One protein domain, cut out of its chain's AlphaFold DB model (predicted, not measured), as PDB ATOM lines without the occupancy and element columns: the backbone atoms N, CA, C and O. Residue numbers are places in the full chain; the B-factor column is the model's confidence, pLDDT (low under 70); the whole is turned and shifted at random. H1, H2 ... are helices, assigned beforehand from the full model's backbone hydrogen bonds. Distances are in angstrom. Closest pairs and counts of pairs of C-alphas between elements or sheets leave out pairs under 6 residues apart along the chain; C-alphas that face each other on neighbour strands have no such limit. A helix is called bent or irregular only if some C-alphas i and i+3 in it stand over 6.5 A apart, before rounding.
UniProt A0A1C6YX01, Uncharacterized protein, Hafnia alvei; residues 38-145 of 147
ATOM      1  N   PRO A  38     -30.959   7.474 -34.277       70.75
ATOM      2  CA  PRO A  38     -30.319   6.557 -33.341       70.75
ATOM      3  C   PRO A  38     -28.866   6.966 -33.073       70.75
ATOM      4  O   PRO A  38     -28.182   7.525 -33.933       70.75
ATOM      5  N   ARG A  39     -28.363   6.644 -31.875       72.81
ATOM      6  CA  ARG A  39     -26.969   6.921 -31.499       72.81
ATOM      7  C   ARG A  39     -26.010   6.281 -32.507       72.81
ATOM      8  O   ARG A  39     -25.891   5.058 -32.567       72.81
ATOM      9  N   ALA A  40     -25.254   7.113 -33.212       74.31
ATOM     10  CA  ALA A  40     -24.178   6.668 -34.082       74.31
ATOM     11  C   ALA A  40     -22.880   6.422 -33.295       74.31
ATOM     12  O   ALA A  40     -22.573   7.090 -32.303       74.31
ATOM     13  N   LYS A  41     -22.095   5.444 -33.750       83.19
ATOM     14  CA  LYS A  41     -20.727   5.221 -33.276       83.19
ATOM     15  C   LYS A  41     -19.805   6.242 -33.944       83.19
ATOM     16  O   LYS A  41     -19.742   6.293 -35.165       83.19
ATOM     17  N   VAL A  42     -19.042   6.985 -33.147       84.12
ATOM     18  CA  VAL A  42     -17.975   7.865 -33.645       84.12
ATOM     19  C   VAL A  42     -16.755   6.999 -33.962       84.12
ATOM     20  O   VAL A  42     -16.103   6.467 -33.054       84.12
ATOM     21  N   THR A  43     -16.489   6.789 -35.247       85.88
ATOM     22  CA  THR A  43     -15.330   6.024 -35.719       85.88
ATOM     23  C   THR A  43     -14.100   6.916 -35.853       85.88
ATOM     24  O   THR A  43     -14.221   8.141 -35.879       85.88
ATOM     25  N   LEU A  44     -12.911   6.316 -35.914       79.81
ATOM     26  CA  LEU A  44     -11.672   7.070 -36.086       79.81
ATOM     27  C   LEU A  44     -11.627   7.800 -37.433       79.81
ATOM     28  O   LEU A  44     -11.195   8.945 -37.458       79.81
ATOM     29  N   ASP A  45     -12.136   7.190 -38.511       76.19
ATOM     30  CA  ASP A  45     -12.267   7.859 -39.816       76.19
ATOM     31  C   ASP A  45     -13.181   9.078 -39.727       76.19
ATOM     32  O   ASP A  45     -12.833  10.149 -40.214       76.19
ATOM     33  N   TYR A  46     -14.332   8.926 -39.067       76.88
ATOM     34  CA  TYR A  46     -15.297  10.010 -38.931       76.88
ATOM     35  C   TYR A  46     -14.733  11.160 -38.098       76.88
ATOM     36  O   TYR A  46     -14.861  12.321 -38.466       76.88
ATOM     37  N   TRP A  47     -14.084  10.840 -36.981       79.56
ATOM     38  CA  TRP A  47     -13.421  11.842 -36.160       79.56
ATOM     39  C   TRP A  47     -12.250  12.497 -36.905       79.56
ATOM     40  O   TRP A  47     -12.103  13.710 -36.845       79.56
ATOM     41  N   GLY A  48     -11.467  11.730 -37.665       75.50
ATOM     42  CA  GLY A  48     -10.412  12.262 -38.521       75.50
ATOM     43  C   GLY A  48     -10.956  13.229 -39.567       75.50
ATOM     44  O   GLY A  48     -10.462  14.342 -39.676       75.50
ATOM     45  N   GLU A  49     -12.014  12.855 -40.286       71.12
ATOM     46  CA  GLU A  49     -12.683  13.721 -41.260       71.12
ATOM     47  C   GLU A  49     -13.240  14.984 -40.593       71.12
ATOM     48  O   GLU A  49     -12.866  16.092 -40.981       71.12
ATOM     49  N   ALA A  50     -14.046  14.825 -39.542       72.25
ATOM     50  CA  ALA A  50     -14.727  15.922 -38.859       72.25
ATOM     51  C   ALA A  50     -13.774  16.878 -38.126       72.25
ATOM     52  O   ALA A  50     -14.102  18.048 -37.955       72.25
ATOM     53  N   CYS A  51     -12.602  16.403 -37.695       74.69
ATOM     54  CA  CYS A  51     -11.643  17.180 -36.907       74.69
ATOM     55  C   CYS A  51     -10.353  17.528 -37.679       74.69
ATOM     56  O   CYS A  51      -9.420  18.067 -37.081       74.69
ATOM     57  N   SER A  52     -10.277  17.219 -38.985       64.75
ATOM     58  CA  SER A  52      -9.112  17.497 -39.854       64.75
ATOM     59  C   SER A  52      -9.027  18.934 -40.363       64.75
ATOM     60  O   SER A  52      -7.939  19.396 -40.705       64.75
ATOM     61  N   THR A  53     -10.163  19.624 -40.447       52.62
ATOM     62  CA  THR A  53     -10.289  20.954 -41.054       52.62
ATOM     63  C   THR A  53     -10.711  21.919 -39.949       52.62
ATOM     64  O   THR A  53     -11.513  21.532 -39.109       52.62
ATOM     65  N   ASP A  54     -10.113  23.110 -39.895       47.47
ATOM     66  CA  ASP A  54     -10.289  24.153 -38.873       47.47
ATOM     67  C   ASP A  54     -11.572  24.073 -38.023       47.47
ATOM     68  O   ASP A  54     -12.684  24.034 -38.545       47.47
ATOM     69  N   MET A  55     -11.401  24.114 -36.694       50.88
ATOM     70  CA  MET A  55     -12.453  24.086 -35.663       50.88
ATOM     71  C   MET A  55     -13.414  25.294 -35.692       50.88
ATOM     72  O   MET A  55     -13.579  25.992 -34.689       50.88
ATOM     73  N   GLY A  56     -14.041  25.587 -36.825       37.50
ATOM     74  CA  GLY A  56     -14.806  26.817 -36.978       37.50
ATOM     75  C   GLY A  56     -15.723  26.920 -38.186       37.50
ATOM     76  O   GLY A  56     -16.316  27.982 -38.335       37.50
ATOM     77  N   ASP A  57     -15.899  25.884 -39.014       36.19
ATOM     78  CA  ASP A  57     -16.919  25.950 -40.067       36.19
ATOM     79  C   ASP A  57     -17.775  24.671 -40.149       36.19
ATOM     80  O   ASP A  57     -17.345  23.666 -40.721       36.19
ATOM     81  N   PRO A  58     -19.006  24.679 -39.595       41.69
ATOM     82  CA  PRO A  58     -19.927  23.546 -39.670       41.69
ATOM     83  C   PRO A  58     -20.463  23.281 -41.090       41.69
ATOM     84  O   PRO A  58     -21.261  22.361 -41.274       41.69
ATOM     85  N   VAL A  59     -20.078  24.078 -42.096       38.16
ATOM     86  CA  VAL A  59     -20.661  24.034 -43.446       38.16
ATOM     87  C   VAL A  59     -19.874  23.142 -44.413       38.16
ATOM     88  O   VAL A  59     -20.426  22.676 -45.414       38.16
ATOM     89  N   LEU A  60     -18.606  22.834 -44.142       39.97
ATOM     90  CA  LEU A  60     -17.764  22.149 -45.120       39.97
ATOM     91  C   LEU A  60     -17.611  20.657 -44.807       39.97
ATOM     92  O   LEU A  60     -16.722  20.240 -44.078       39.97
ATOM     93  N   ARG A  61     -18.432  19.876 -45.526       41.03
ATOM     94  CA  ARG A  61     -18.361  18.418 -45.766       41.03
ATOM     95  C   ARG A  61     -19.117  17.543 -44.768       41.03
ATOM     96  O   ARG A  61     -18.533  16.865 -43.940       41.03
ATOM     97  N   GLY A  62     -20.437  17.494 -44.950       39.38
ATOM     98  CA  GLY A  62     -21.196  16.233 -44.978       39.38
ATOM     99  C   GLY A  62     -20.930  15.207 -43.873       39.38
ATOM    100  O   GLY A  62     -20.941  14.010 -44.153       39.38
ATOM    101  N   GLY A  63     -20.700  15.643 -42.635       44.00
ATOM    102  CA  GLY A  63     -20.529  14.734 -41.513       44.00
ATOM    103  C   GLY A  63     -21.795  13.898 -41.296       44.00
ATOM    104  O   GLY A  63     -22.870  14.438 -41.060       44.00
ATOM    105  N   ILE A  64     -21.651  12.572 -41.345       51.62
ATOM    106  CA  ILE A  64     -22.704  11.559 -41.133       51.62
ATOM    107  C   ILE A  64     -23.427  11.718 -39.777       51.62
ATOM    108  O   ILE A  64     -24.564  11.273 -39.632       51.62
ATOM    109  N   ILE A  65     -22.800  12.373 -38.790       56.12
ATOM    110  CA  ILE A  65     -23.439  12.751 -37.524       56.12
ATOM    111  C   ILE A  65     -23.739  14.262 -37.557       56.12
ATOM    112  O   ILE A  65     -22.809  15.068 -37.463       56.12
ATOM    113  N   PRO A  66     -25.013  14.672 -37.689       55.62
ATOM    114  CA  PRO A  66     -25.372  16.083 -37.659       55.62
ATOM    115  C   PRO A  66     -25.011  16.698 -36.297       55.62
ATOM    116  O   PRO A  66     -25.194  16.064 -35.257       55.62
ATOM    117  N   TYR A  67     -24.506  17.937 -36.310       64.81
ATOM    118  CA  TYR A  67     -24.104  18.704 -35.116       64.81
ATOM    119  C   TYR A  67     -22.943  18.109 -34.303       64.81
ATOM    120  O   TYR A  67     -22.810  18.390 -33.111       64.81
ATOM    121  N   PHE A  68     -22.096  17.279 -34.916       72.50
ATOM    122  CA  PHE A  68     -20.927  16.746 -34.229       72.50
ATOM    123  C   PHE A  68     -19.870  17.830 -33.988       72.50
ATOM    124  O   PHE A  68     -19.312  18.391 -34.927       72.50
ATOM    125  N   ASP A  69     -19.569  18.078 -32.714       77.06
ATOM    126  CA  ASP A  69     -18.486  18.956 -32.277       77.06
ATOM    127  C   ASP A  69     -17.332  18.123 -31.699       77.06
ATOM    128  O   ASP A  69     -17.471  17.425 -30.687       77.06
ATOM    129  N   CYS A  70     -16.171  18.234 -32.341       78.00
ATOM    130  CA  CYS A  70     -14.928  17.582 -31.947       78.00
ATOM    131  C   CYS A  70     -14.491  17.924 -30.519       78.00
ATOM    132  O   CYS A  70     -14.035  17.035 -29.793       78.00
ATOM    133  N   GLN A  71     -14.616  19.185 -30.100       78.44
ATOM    134  CA  GLN A  71     -14.205  19.597 -28.758       78.44
ATOM    135  C   GLN A  71     -15.128  18.983 -27.711       78.44
ATOM    136  O   GLN A  71     -14.648  18.354 -26.767       78.44
ATOM    137  N   SER A  72     -16.443  19.092 -27.912       82.94
ATOM    138  CA  SER A  72     -17.443  18.485 -27.028       82.94
ATOM    139  C   SER A  72     -17.281  16.965 -26.923       82.94
ATOM    140  O   SER A  72     -17.360  16.408 -25.826       82.94
ATOM    141  N   TYR A  73     -16.985  16.280 -28.034       86.88
ATOM    142  CA  TYR A  73     -16.704  14.843 -28.025       86.88
ATOM    143  C   TYR A  73     -15.483  14.493 -27.160       86.88
ATOM    144  O   TYR A  73     -15.535  13.543 -26.373       86.88
ATOM    145  N   LEU A  74     -14.398  15.266 -27.264       87.19
ATOM    146  CA  LEU A  74     -13.193  15.053 -26.461       87.19
ATOM    147  C   LEU A  74     -13.426  15.335 -24.984       87.19
ATOM    148  O   LEU A  74     -12.989  14.532 -24.166       87.19
ATOM    149  N   TYR A  75     -14.142  16.408 -24.636       86.62
ATOM    150  CA  TYR A  75     -14.540  16.665 -23.249       86.62
ATOM    151  C   TYR A  75     -15.311  15.476 -22.676       86.62
ATOM    152  O   TYR A  75     -14.895  14.898 -21.674       86.62
ATOM    153  N   GLY A  76     -16.366  15.030 -23.363       90.19
ATOM    154  CA  GLY A  76     -17.171  13.898 -22.905       90.19
ATOM    155  C   GLY A  76     -16.361  12.607 -22.766       90.19
ATOM    156  O   GLY A  76     -16.504  11.879 -21.781       90.19
ATOM    157  N   MET A  77     -15.474  12.323 -23.722       92.00
ATOM    158  CA  MET A  77     -14.575  11.171 -23.666       92.00
ATOM    159  C   MET A  77     -13.604  11.254 -22.479       92.00
ATOM    160  O   MET A  77     -13.443  10.261 -21.767       92.00
ATOM    161  N   LEU A  78     -12.952  12.400 -22.272       89.62
ATOM    162  CA  LEU A  78     -11.962  12.597 -21.209       89.62
ATOM    163  C   LEU A  78     -12.612  12.548 -19.833       89.62
ATOM    164  O   LEU A  78     -12.119  11.823 -18.975       89.62
ATOM    165  N   ASP A  79     -13.734  13.234 -19.631       90.75
ATOM    166  CA  ASP A  79     -14.459  13.226 -18.358       90.75
ATOM    167  C   ASP A  79     -14.932  11.816 -18.011       90.75
ATOM    168  O   ASP A  79     -14.753  11.341 -16.884       90.75
ATOM    169  N   THR A  80     -15.448  11.092 -19.011       92.62
ATOM    170  CA  THR A  80     -15.807   9.681 -18.852       92.62
ATOM    171  C   THR A  80     -14.581   8.868 -18.456       92.62
ATOM    172  O   THR A  80     -14.626   8.160 -17.449       92.62
ATOM    173  N   TYR A  81     -13.469   8.995 -19.186       91.75
ATOM    174  CA  TYR A  81     -12.236   8.272 -18.890       91.75
ATOM    175  C   TYR A  81     -11.726   8.569 -17.479       91.75
ATOM    176  O   TYR A  81     -11.459   7.642 -16.719       91.75
ATOM    177  N   LEU A  82     -11.633   9.842 -17.096       89.75
ATOM    178  CA  LEU A  82     -11.175  10.275 -15.779       89.75
ATOM    179  C   LEU A  82     -12.072   9.716 -14.672       89.75
ATOM    180  O   LEU A  82     -11.546   9.195 -13.684       89.75
ATOM    181  N   SER A  83     -13.396   9.724 -14.864       92.44
ATOM    182  CA  SER A  83     -14.361   9.192 -13.891       92.44
ATOM    183  C   SER A  83     -14.190   7.691 -13.626       92.44
ATOM    184  O   SER A  83     -14.354   7.239 -12.486       92.44
ATOM    185  N   VAL A  84     -13.797   6.923 -14.650       92.81
ATOM    186  CA  VAL A  84     -13.604   5.467 -14.549       92.81
ATOM    187  C   VAL A  84     -12.143   5.059 -14.359       92.81
ATOM    188  O   VAL A  84     -11.872   3.922 -13.978       92.81
ATOM    189  N   SER A  85     -11.193   5.974 -14.564       90.44
ATOM    190  CA  SER A  85      -9.751   5.695 -14.584       90.44
ATOM    191  C   SER A  85      -9.261   5.009 -13.312       90.44
ATOM    192  O   SER A  85      -8.418   4.116 -13.377       90.44
ATOM    193  N   LYS A  86      -9.836   5.359 -12.156       90.69
ATOM    194  CA  LYS A  86      -9.521   4.756 -10.853       90.69
ATOM    195  C   LYS A  86      -9.742   3.240 -10.806       90.69
ATOM    196  O   LYS A  86      -9.072   2.575 -10.021       90.69
ATOM    197  N   PHE A  87     -10.625   2.708 -11.652       94.44
ATOM    198  CA  PHE A  87     -10.917   1.277 -11.772       94.44
ATOM    199  C   PHE A  87     -10.031   0.561 -12.802       94.44
ATOM    200  O   PHE A  87     -10.006  -0.665 -12.841       94.44
ATOM    201  N   ILE A  88      -9.291   1.304 -13.628       90.44
ATOM    202  CA  ILE A  88      -8.365   0.748 -14.622       90.44
ATOM    203  C   ILE A  88      -7.026   0.436 -13.931       90.44
ATOM    204  O   ILE A  88      -6.519   1.309 -13.210       90.44
ATOM    205  N   PRO A  89      -6.420  -0.753 -14.136       91.50
ATOM    206  CA  PRO A  89      -5.095  -1.083 -13.614       91.50
ATOM    207  C   PRO A  89      -4.046  -0.019 -13.956       91.50
ATOM    208  O   PRO A  89      -4.057   0.550 -15.046       91.50
ATOM    209  N   LYS A  90      -3.114   0.250 -13.033       89.06
ATOM    210  CA  LYS A  90      -2.136   1.344 -13.182       89.06
ATOM    211  C   LYS A  90      -1.298   1.215 -14.463       89.06
ATOM    212  O   LYS A  90      -1.104   2.199 -15.159       89.06
ATOM    213  N   ASN A  91      -0.895  -0.004 -14.814       88.62
ATOM    214  CA  ASN A  91      -0.142  -0.335 -16.031       88.62
ATOM    215  C   ASN A  91      -0.976  -0.321 -17.330       88.62
ATOM    216  O   ASN A  91      -0.476  -0.715 -18.374       88.62
ATOM    217  N   GLN A  92      -2.250   0.057 -17.268       88.69
ATOM    218  CA  GLN A  92      -3.143   0.229 -18.421       88.69
ATOM    219  C   GLN A  92      -3.777   1.628 -18.428       88.69
ATOM    220  O   GLN A  92      -4.630   1.939 -19.259       88.69
ATOM    221  N   ARG A  93      -3.398   2.473 -17.463       92.62
ATOM    222  CA  ARG A  93      -3.988   3.786 -17.234       92.62
ATOM    223  C   ARG A  93      -3.154   4.876 -17.904       92.62
ATOM    224  O   ARG A  93      -1.925   4.840 -17.897       92.62
ATOM    225  N   VAL A  94      -3.853   5.871 -18.433       93.50
ATOM    226  CA  VAL A  94      -3.314   7.128 -18.934       93.50
ATOM    227  C   VAL A  94      -3.255   8.120 -17.776       93.50
ATOM    228  O   VAL A  94      -4.272   8.416 -17.147       93.50
ATOM    229  N   CYS A  95      -2.069   8.646 -17.498       91.31
ATOM    230  CA  CYS A  95      -1.835   9.664 -16.481       91.31
ATOM    231  C   CYS A  95      -1.717  11.036 -17.143       91.31
ATOM    232  O   CYS A  95      -0.624  11.571 -17.322       91.31
ATOM    233  N   LEU A  96      -2.870  11.585 -17.524       90.62
ATOM    234  CA  LEU A  96      -2.952  12.881 -18.188       90.62
ATOM    235  C   LEU A  96      -2.437  14.022 -17.286       90.62
ATOM    236  O   LEU A  96      -2.683  14.009 -16.074       90.62
ATOM    237  N   PRO A  97      -1.764  15.041 -17.855       88.62
ATOM    238  CA  PRO A  97      -1.452  16.273 -17.139       88.62
ATOM    239  C   PRO A  97      -2.724  16.940 -16.602       88.62
ATOM    240  O   PRO A  97      -3.739  16.981 -17.291       88.62
ATOM    241  N   LYS A  98      -2.656  17.528 -15.399       85.38
ATOM    242  CA  LYS A  98      -3.823  18.143 -14.729       85.38
ATOM    243  C   LYS A  98      -4.551  19.201 -15.569       85.38
ATOM    244  O   LYS A  98      -5.754  19.348 -15.419       85.38
ATOM    245  N   ASN A  99      -3.826  19.910 -16.436       86.19
ATOM    246  CA  ASN A  99      -4.344  21.029 -17.227       86.19
ATOM    247  C   ASN A  99      -4.317  20.733 -18.736       86.19
ATOM    248  O   ASN A  99      -4.159  21.655 -19.537       86.19
ATOM    249  N   ILE A 100      -4.379  19.459 -19.140       86.56
ATOM    250  CA  ILE A 100      -4.398  19.129 -20.566       86.56
ATOM    251  C   ILE A 100      -5.698  19.638 -21.203       86.56
ATOM    252  O   ILE A 100      -6.789  19.380 -20.700       86.56
ATOM    253  N   SER A 101      -5.581  20.392 -22.296       84.00
ATOM    254  CA  SER A 101      -6.739  20.895 -23.035       84.00
ATOM    255  C   SER A 101      -7.166  19.899 -24.119       84.00
ATOM    256  O   SER A 101      -6.327  19.144 -24.621       84.00
ATOM    257  N   PRO A 102      -8.435  19.915 -24.565       80.06
ATOM    258  CA  PRO A 102      -8.860  19.123 -25.721       80.06
ATOM    259  C   PRO A 102      -8.033  19.405 -26.982       80.06
ATOM    260  O   PRO A 102      -7.739  18.486 -27.741       80.06
ATOM    261  N   TRP A 103      -7.599  20.658 -27.177       79.06
ATOM    262  CA  TRP A 103      -6.705  21.025 -28.277       79.06
ATOM    263  C   TRP A 103      -5.371  20.283 -28.197       79.06
ATOM    264  O   TRP A 103      -4.901  19.743 -29.195       79.06
ATOM    265  N   GLN A 104      -4.782  20.199 -27.000       85.50
ATOM    266  CA  GLN A 104      -3.550  19.443 -26.801       85.50
ATOM    267  C   GLN A 104      -3.758  17.958 -27.112       85.50
ATOM    268  O   GLN A 104      -2.931  17.370 -27.796       85.50
ATOM    269  N   ILE A 105      -4.883  17.370 -26.692       86.12
ATOM    270  CA  ILE A 105      -5.218  15.972 -27.006       86.12
ATOM    271  C   ILE A 105      -5.292  15.741 -28.516       86.12
ATOM    272  O   ILE A 105      -4.765  14.743 -29.001       86.12
ATOM    273  N   LEU A 106      -5.891  16.659 -29.274       79.25
ATOM    274  CA  LEU A 106      -5.946  16.563 -30.737       79.25
ATOM    275  C   LEU A 106      -4.572  16.623 -31.381       79.25
ATOM    276  O   LEU A 106      -4.265  15.795 -32.231       79.25
ATOM    277  N   GLN A 107      -3.729  17.562 -30.956       81.62
ATOM    278  CA  GLN A 107      -2.353  17.648 -31.444       81.62
ATOM    279  C   GLN A 107      -1.576  16.366 -31.118       81.62
ATOM    280  O   GLN A 107      -0.895  15.802 -31.972       81.62
ATOM    281  N   ASP A 108      -1.749  15.855 -29.903       85.12
ATOM    282  CA  ASP A 108      -1.094  14.647 -29.409       85.12
ATOM    283  C   ASP A 108      -1.554  13.372 -30.105       85.12
ATOM    284  O   ASP A 108      -0.856  12.366 -30.054       85.12
ATOM    285  N   THR A 109      -2.717  13.415 -30.745       80.69
ATOM    286  CA  THR A 109      -3.308  12.292 -31.469       80.69
ATOM    287  C   THR A 109      -3.348  12.544 -32.970       80.69
ATOM    288  O   THR A 109      -3.828  11.694 -33.707       80.69
ATOM    289  N   LYS A 110      -2.786  13.654 -33.470       74.44
ATOM    290  CA  LYS A 110      -2.888  14.060 -34.881       74.44
ATOM    291  C   LYS A 110      -2.570  12.930 -35.861       74.44
ATOM    292  O   LYS A 110      -3.290  12.699 -36.819       74.44
ATOM    293  N   TYR A 111      -1.528  12.163 -35.575       69.25
ATOM    294  CA  TYR A 111      -1.003  11.117 -36.451       69.25
ATOM    295  C   TYR A 111      -1.833   9.830 -36.506       69.25
ATOM    296  O   TYR A 111      -1.622   9.041 -37.424       69.25
ATOM    297  N   ILE A 112      -2.764   9.586 -35.572       69.62
ATOM    298  CA  ILE A 112      -3.646   8.406 -35.681       69.62
ATOM    299  C   ILE A 112      -4.739   8.608 -36.734       69.62
ATOM    300  O   ILE A 112      -5.394   7.644 -37.120       69.62
ATOM    301  N   PHE A 113      -4.901   9.845 -37.212       63.97
ATOM    302  CA  PHE A 113      -5.849  10.237 -38.250       63.97
ATOM    303  C   PHE A 113      -5.232  11.120 -39.343       63.97
ATOM    304  O   PHE A 113      -5.951  11.551 -40.242       63.97
ATOM    305  N   ASP A 114      -3.925  11.406 -39.281       57.75
ATOM    306  CA  ASP A 114      -3.237  12.221 -40.280       57.75
ATOM    307  C   ASP A 114      -3.262  11.473 -41.617       57.75
ATOM    308  O   ASP A 114      -2.594  10.459 -41.831       57.75
ATOM    309  N   VAL A 115      -4.111  11.984 -42.499       50.97
ATOM    310  CA  VAL A 115      -4.403  11.499 -43.848       50.97
ATOM    311  C   VAL A 115      -3.328  11.911 -44.855       50.97
ATOM    312  O   VAL A 115      -3.607  11.942 -46.055       50.97
ATOM    313  N   SER A 116      -2.110  12.232 -44.397       42.72
ATOM    314  CA  SER A 116      -0.988  12.553 -45.280       42.72
ATOM    315  C   SER A 116      -0.905  11.526 -46.416       42.72
ATOM    316  O   SER A 116      -0.893  10.317 -46.144       42.72
ATOM    317  N   PRO A 117      -0.919  11.976 -47.687       44.16
ATOM    318  CA  PRO A 117      -0.914  11.068 -48.816       44.16
ATOM    319  C   PRO A 117       0.354  10.227 -48.731       44.16
ATOM    320  O   PRO A 117       1.467  10.742 -48.770       44.16
ATOM    321  N   THR A 118       0.186   8.918 -48.570       48.84
ATOM    322  CA  THR A 118       1.263   8.003 -48.930       48.84
ATOM    323  C   THR A 118       1.431   8.104 -50.443       48.84
ATOM    324  O   THR A 118       0.433   8.291 -51.147       48.84
ATOM    325  N   ASP A 119       2.659   7.973 -50.947       49.78
ATOM    326  CA  ASP A 119       3.044   8.143 -52.364       49.78
ATOM    327  C   ASP A 119       2.207   7.323 -53.381       49.78
ATOM    328  O   ASP A 119       2.342   7.487 -54.589       49.78
ATOM    329  N   ASN A 120       1.294   6.470 -52.903       46.62
ATOM    330  CA  ASN A 120       0.492   5.525 -53.671       46.62
ATOM    331  C   ASN A 120      -1.029   5.807 -53.664       46.62
ATOM    332  O   ASN A 120      -1.796   4.903 -53.982       46.62
ATOM    333  N   ASN A 121      -1.510   7.004 -53.293       42.25
ATOM    334  CA  ASN A 121      -2.948   7.379 -53.288       42.25
ATOM    335  C   ASN A 121      -3.889   6.508 -52.421       42.25
ATOM    336  O   ASN A 121      -5.104   6.719 -52.425       42.25
ATOM    337  N   PHE A 122      -3.371   5.558 -51.640       45.97
ATOM    338  CA  PHE A 122      -4.175   4.741 -50.736       45.97
ATOM    339  C   PHE A 122      -4.129   5.313 -49.315       45.97
ATOM    340  O   PHE A 122      -3.100   5.300 -48.636       45.97
ATOM    341  N   ARG A 123      -5.290   5.815 -48.868       50.59
ATOM    342  CA  ARG A 123      -5.581   6.172 -47.470       50.59
ATOM    343  C   ARG A 123      -5.199   4.989 -46.584       50.59
ATOM    344  O   ARG A 123      -5.713   3.895 -46.799       50.59
ATOM    345  N   LYS A 124      -4.305   5.170 -45.610       47.09
ATOM    346  CA  LYS A 124      -3.903   4.085 -44.704       47.09
ATOM    347  C   LYS A 124      -5.100   3.713 -43.808       47.09
ATOM    348  O   LYS A 124      -5.453   4.523 -42.956       47.09
ATOM    349  N   PRO A 125      -5.718   2.524 -43.933       50.59
ATOM    350  CA  PRO A 125      -6.929   2.189 -43.202       50.59
ATOM    351  C   PRO A 125      -6.591   1.113 -42.174       50.59
ATOM    352  O   PRO A 125      -6.974  -0.037 -42.340       50.59
ATOM    353  N   TYR A 126      -5.802   1.426 -41.148       50.94
ATOM    354  CA  TYR A 126      -5.538   0.401 -40.130       50.94
ATOM    355  C   TYR A 126      -6.557   0.431 -38.986       50.94
ATOM    356  O   TYR A 126      -6.866  -0.627 -38.453       50.94
ATOM    357  N   ASN A 127      -7.166   1.584 -38.674       55.78
ATOM    358  CA  ASN A 127      -8.096   1.722 -37.540       55.78
ATOM    359  C   ASN A 127      -9.370   2.525 -37.843       55.78
ATOM    360  O   ASN A 127     -10.129   2.837 -36.928       55.78
ATOM    361  N   GLY A 128      -9.629   2.834 -39.112       66.62
ATOM    362  CA  GLY A 128     -10.753   3.663 -39.544       66.62
ATOM    363  C   GLY A 128     -12.134   3.327 -38.954       66.62
ATOM    364  O   GLY A 128     -12.792   4.231 -38.433       66.62
ATOM    365  N   PRO A 129     -12.563   2.045 -38.904       76.06
ATOM    366  CA  PRO A 129     -13.856   1.658 -38.327       76.06
ATOM    367  C   PRO A 129     -13.849   1.517 -36.792       76.06
ATOM    368  O   PRO A 129     -14.906   1.306 -36.174       76.06
ATOM    369  N   ASN A 130     -12.681   1.595 -36.145       84.69
ATOM    370  CA  ASN A 130     -12.575   1.470 -34.692       84.69
ATOM    371  C   ASN A 130     -13.206   2.683 -34.010       84.69
ATOM    372  O   ASN A 130     -13.330   3.759 -34.588       84.69
ATOM    373  N   THR A 131     -13.653   2.501 -32.767       89.00
ATOM    374  CA  THR A 131     -14.214   3.607 -31.983       89.00
ATOM    375  C   THR A 131     -13.126   4.645 -31.735       89.00
ATOM    376  O   THR A 131     -12.104   4.306 -31.134       89.00
ATOM    377  N   ALA A 132     -13.362   5.901 -32.120       88.50
ATOM    378  CA  ALA A 132     -12.364   6.963 -32.001       88.50
ATOM    379  C   ALA A 132     -11.844   7.102 -30.564       88.50
ATOM    380  O   ALA A 132     -10.640   7.162 -30.348       88.50
ATOM    381  N   SER A 133     -12.732   7.060 -29.563       91.19
ATOM    382  CA  SER A 133     -12.337   7.213 -28.156       91.19
ATOM    383  C   SER A 133     -11.357   6.142 -27.681       91.19
ATOM    384  O   SER A 133     -10.447   6.434 -26.913       91.19
ATOM    385  N   VAL A 134     -11.509   4.904 -28.152       91.44
ATOM    386  CA  VAL A 134     -10.622   3.797 -27.778       91.44
ATOM    387  C   VAL A 134      -9.232   4.007 -28.366       91.44
ATOM    388  O   VAL A 134      -8.240   3.861 -27.656       91.44
ATOM    389  N   GLU A 135      -9.154   4.368 -29.645       89.69
ATOM    390  CA  GLU A 135      -7.877   4.603 -30.324       89.69
ATOM    391  C   GLU A 135      -7.167   5.849 -29.781       89.69
ATOM    392  O   GLU A 135      -5.965   5.799 -29.524       89.69
ATOM    393  N   ILE A 136      -7.913   6.914 -29.475       90.56
ATOM    394  CA  ILE A 136      -7.387   8.109 -28.804       90.56
ATOM    395  C   ILE A 136      -6.773   7.743 -27.446       90.56
ATOM    396  O   ILE A 136      -5.628   8.095 -27.177       90.56
ATOM    397  N   ILE A 137      -7.480   6.994 -26.592       92.25
ATOM    398  CA  ILE A 137      -6.955   6.595 -25.274       92.25
ATOM    399  C   ILE A 137      -5.726   5.686 -25.400       92.25
ATOM    400  O   ILE A 137      -4.771   5.859 -24.642       92.25
ATOM    401  N   LYS A 138      -5.708   4.745 -26.356       90.44
ATOM    402  CA  LYS A 138      -4.519   3.916 -26.635       90.44
ATOM    403  C   LYS A 138      -3.316   4.772 -27.007       90.44
ATOM    404  O   LYS A 138      -2.198   4.469 -26.594       90.44
ATOM    405  N   GLU A 139      -3.535   5.827 -27.780       90.06
ATOM    406  CA  GLU A 139      -2.452   6.704 -28.190       90.06
ATOM    407  C   GLU A 139      -1.952   7.575 -27.041       90.06
ATOM    408  O   GLU A 139      -0.750   7.650 -26.776       90.06
ATOM    409  N   LEU A 140      -2.877   8.135 -26.266       92.06
ATOM    410  CA  LEU A 140      -2.543   8.888 -25.063       92.06
ATOM    411  C   LEU A 140      -1.825   8.020 -24.030       92.06
ATOM    412  O   LEU A 140      -0.948   8.527 -23.341       92.06
ATOM    413  N   TYR A 141      -2.126   6.722 -23.935       92.62
ATOM    414  CA  TYR A 141      -1.401   5.798 -23.058       92.62
ATOM    415  C   TYR A 141       0.088   5.705 -23.407       92.62
ATOM    416  O   TYR A 141       0.926   5.702 -22.507       92.62
ATOM    417  N   LYS A 142       0.433   5.683 -24.699       90.44
ATOM    418  CA  LYS A 142       1.837   5.663 -25.139       90.44
ATOM    419  C   LYS A 142       2.563   6.948 -24.744       90.44
ATOM    420  O   LYS A 142       3.734   6.899 -24.377       90.44
ATOM    421  N   LYS A 143       1.869   8.089 -24.805       91.62
ATOM    422  CA  LYS A 143       2.435   9.409 -24.497       91.62
ATOM    423  C   LYS A 143       2.477   9.722 -22.998       91.62
ATOM    424  O   LYS A 143       3.437  10.317 -22.515       91.62
ATOM    425  N   TYR A 144       1.452   9.306 -22.265       93.19
ATOM    426  CA  TYR A 144       1.231   9.604 -20.852       93.19
ATOM    427  C   TYR A 144       1.029   8.324 -20.025       93.19
ATOM    428  O   TYR A 144      -0.013   8.170 -19.376       93.19
ATOM    429  N   PRO A 145       1.993   7.386 -20.014       92.12
ATOM    430  CA  PRO A 145       1.863   6.182 -19.209       92.12
ATOM    431  C   PRO A 145       1.920   6.533 -17.719       92.12
ATOM    432  O   PRO A 145       2.751   7.331 -17.274       92.12
TER     433      PRO A 145
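Overview. This is residues 38 to 145 of the 147 residues of an uncharacterized protein of Hafnia alvei (UniProt A0A1C6YX01). Four helices joined by long loops make a small cluster: H3 and H4 cross at about right angles, H1 makes a corner with the beginning of H4, and H2, the longest, begins by the beginning of H3 and runs away toward one end. At the opposite end residues 117 to 122 stick out as a free loop. The printed part has 108 residues, with H1, H2, H3 and H4 in this order and no named strand; the class is all helix, though under half of the residues, 47, are in named elements. The whole is compact, with a radius of gyration of the C-alphas of 14.5 A and spans of 40 by 32 by 27 A.

Arrangement. H1, residues 44 to 51, and H2, residues 70 to 85, only just touch, with 3 pairs of C-alphas within 8 A; the closest C-alphas are those of Cys 51 and Cys 70, 6.0 A apart. H3, residues 102 to 112, touches H2 about perpendicular at 86 degrees, with residues 71 to 75 of H2 alone; the C-alphas of Leu 74 and Pro 102 come closest, 6.0 A. H4, residues 132 to 143, touches H3 at 89 degrees, closest at the C-alphas of Thr 109 and Ile 136, 6.4 A. H4 touches H1 with residues 132 to 135 alone, closest at the C-alphas of Leu 44 and Ala 132, 4.1 A. In H1, H2 and H4 every O i to N i+4 pair is within hydrogen-bond range; in H3, 5 of 7 are.

Along the chain. H1 begins at C-alpha 44 (-11.672, 7.070, -36.086) and is 10.1 A long. H2 measures 21.7 A. H3, 15.5 A, is irregular: C-alphas 108 and 111 are 7.9 A apart. H4, 16.8 A, ends at C-alpha 143 (2.435, 9.409, -24.497).

Size, cuts and confidence. The C-alphas farthest apart are those of Lys 86 and Asn 120, 44.0 A. The three links are long, and the printed part has no cut. The model's pLDDT is under 70 at residues 52 to 67 and 111 to 128.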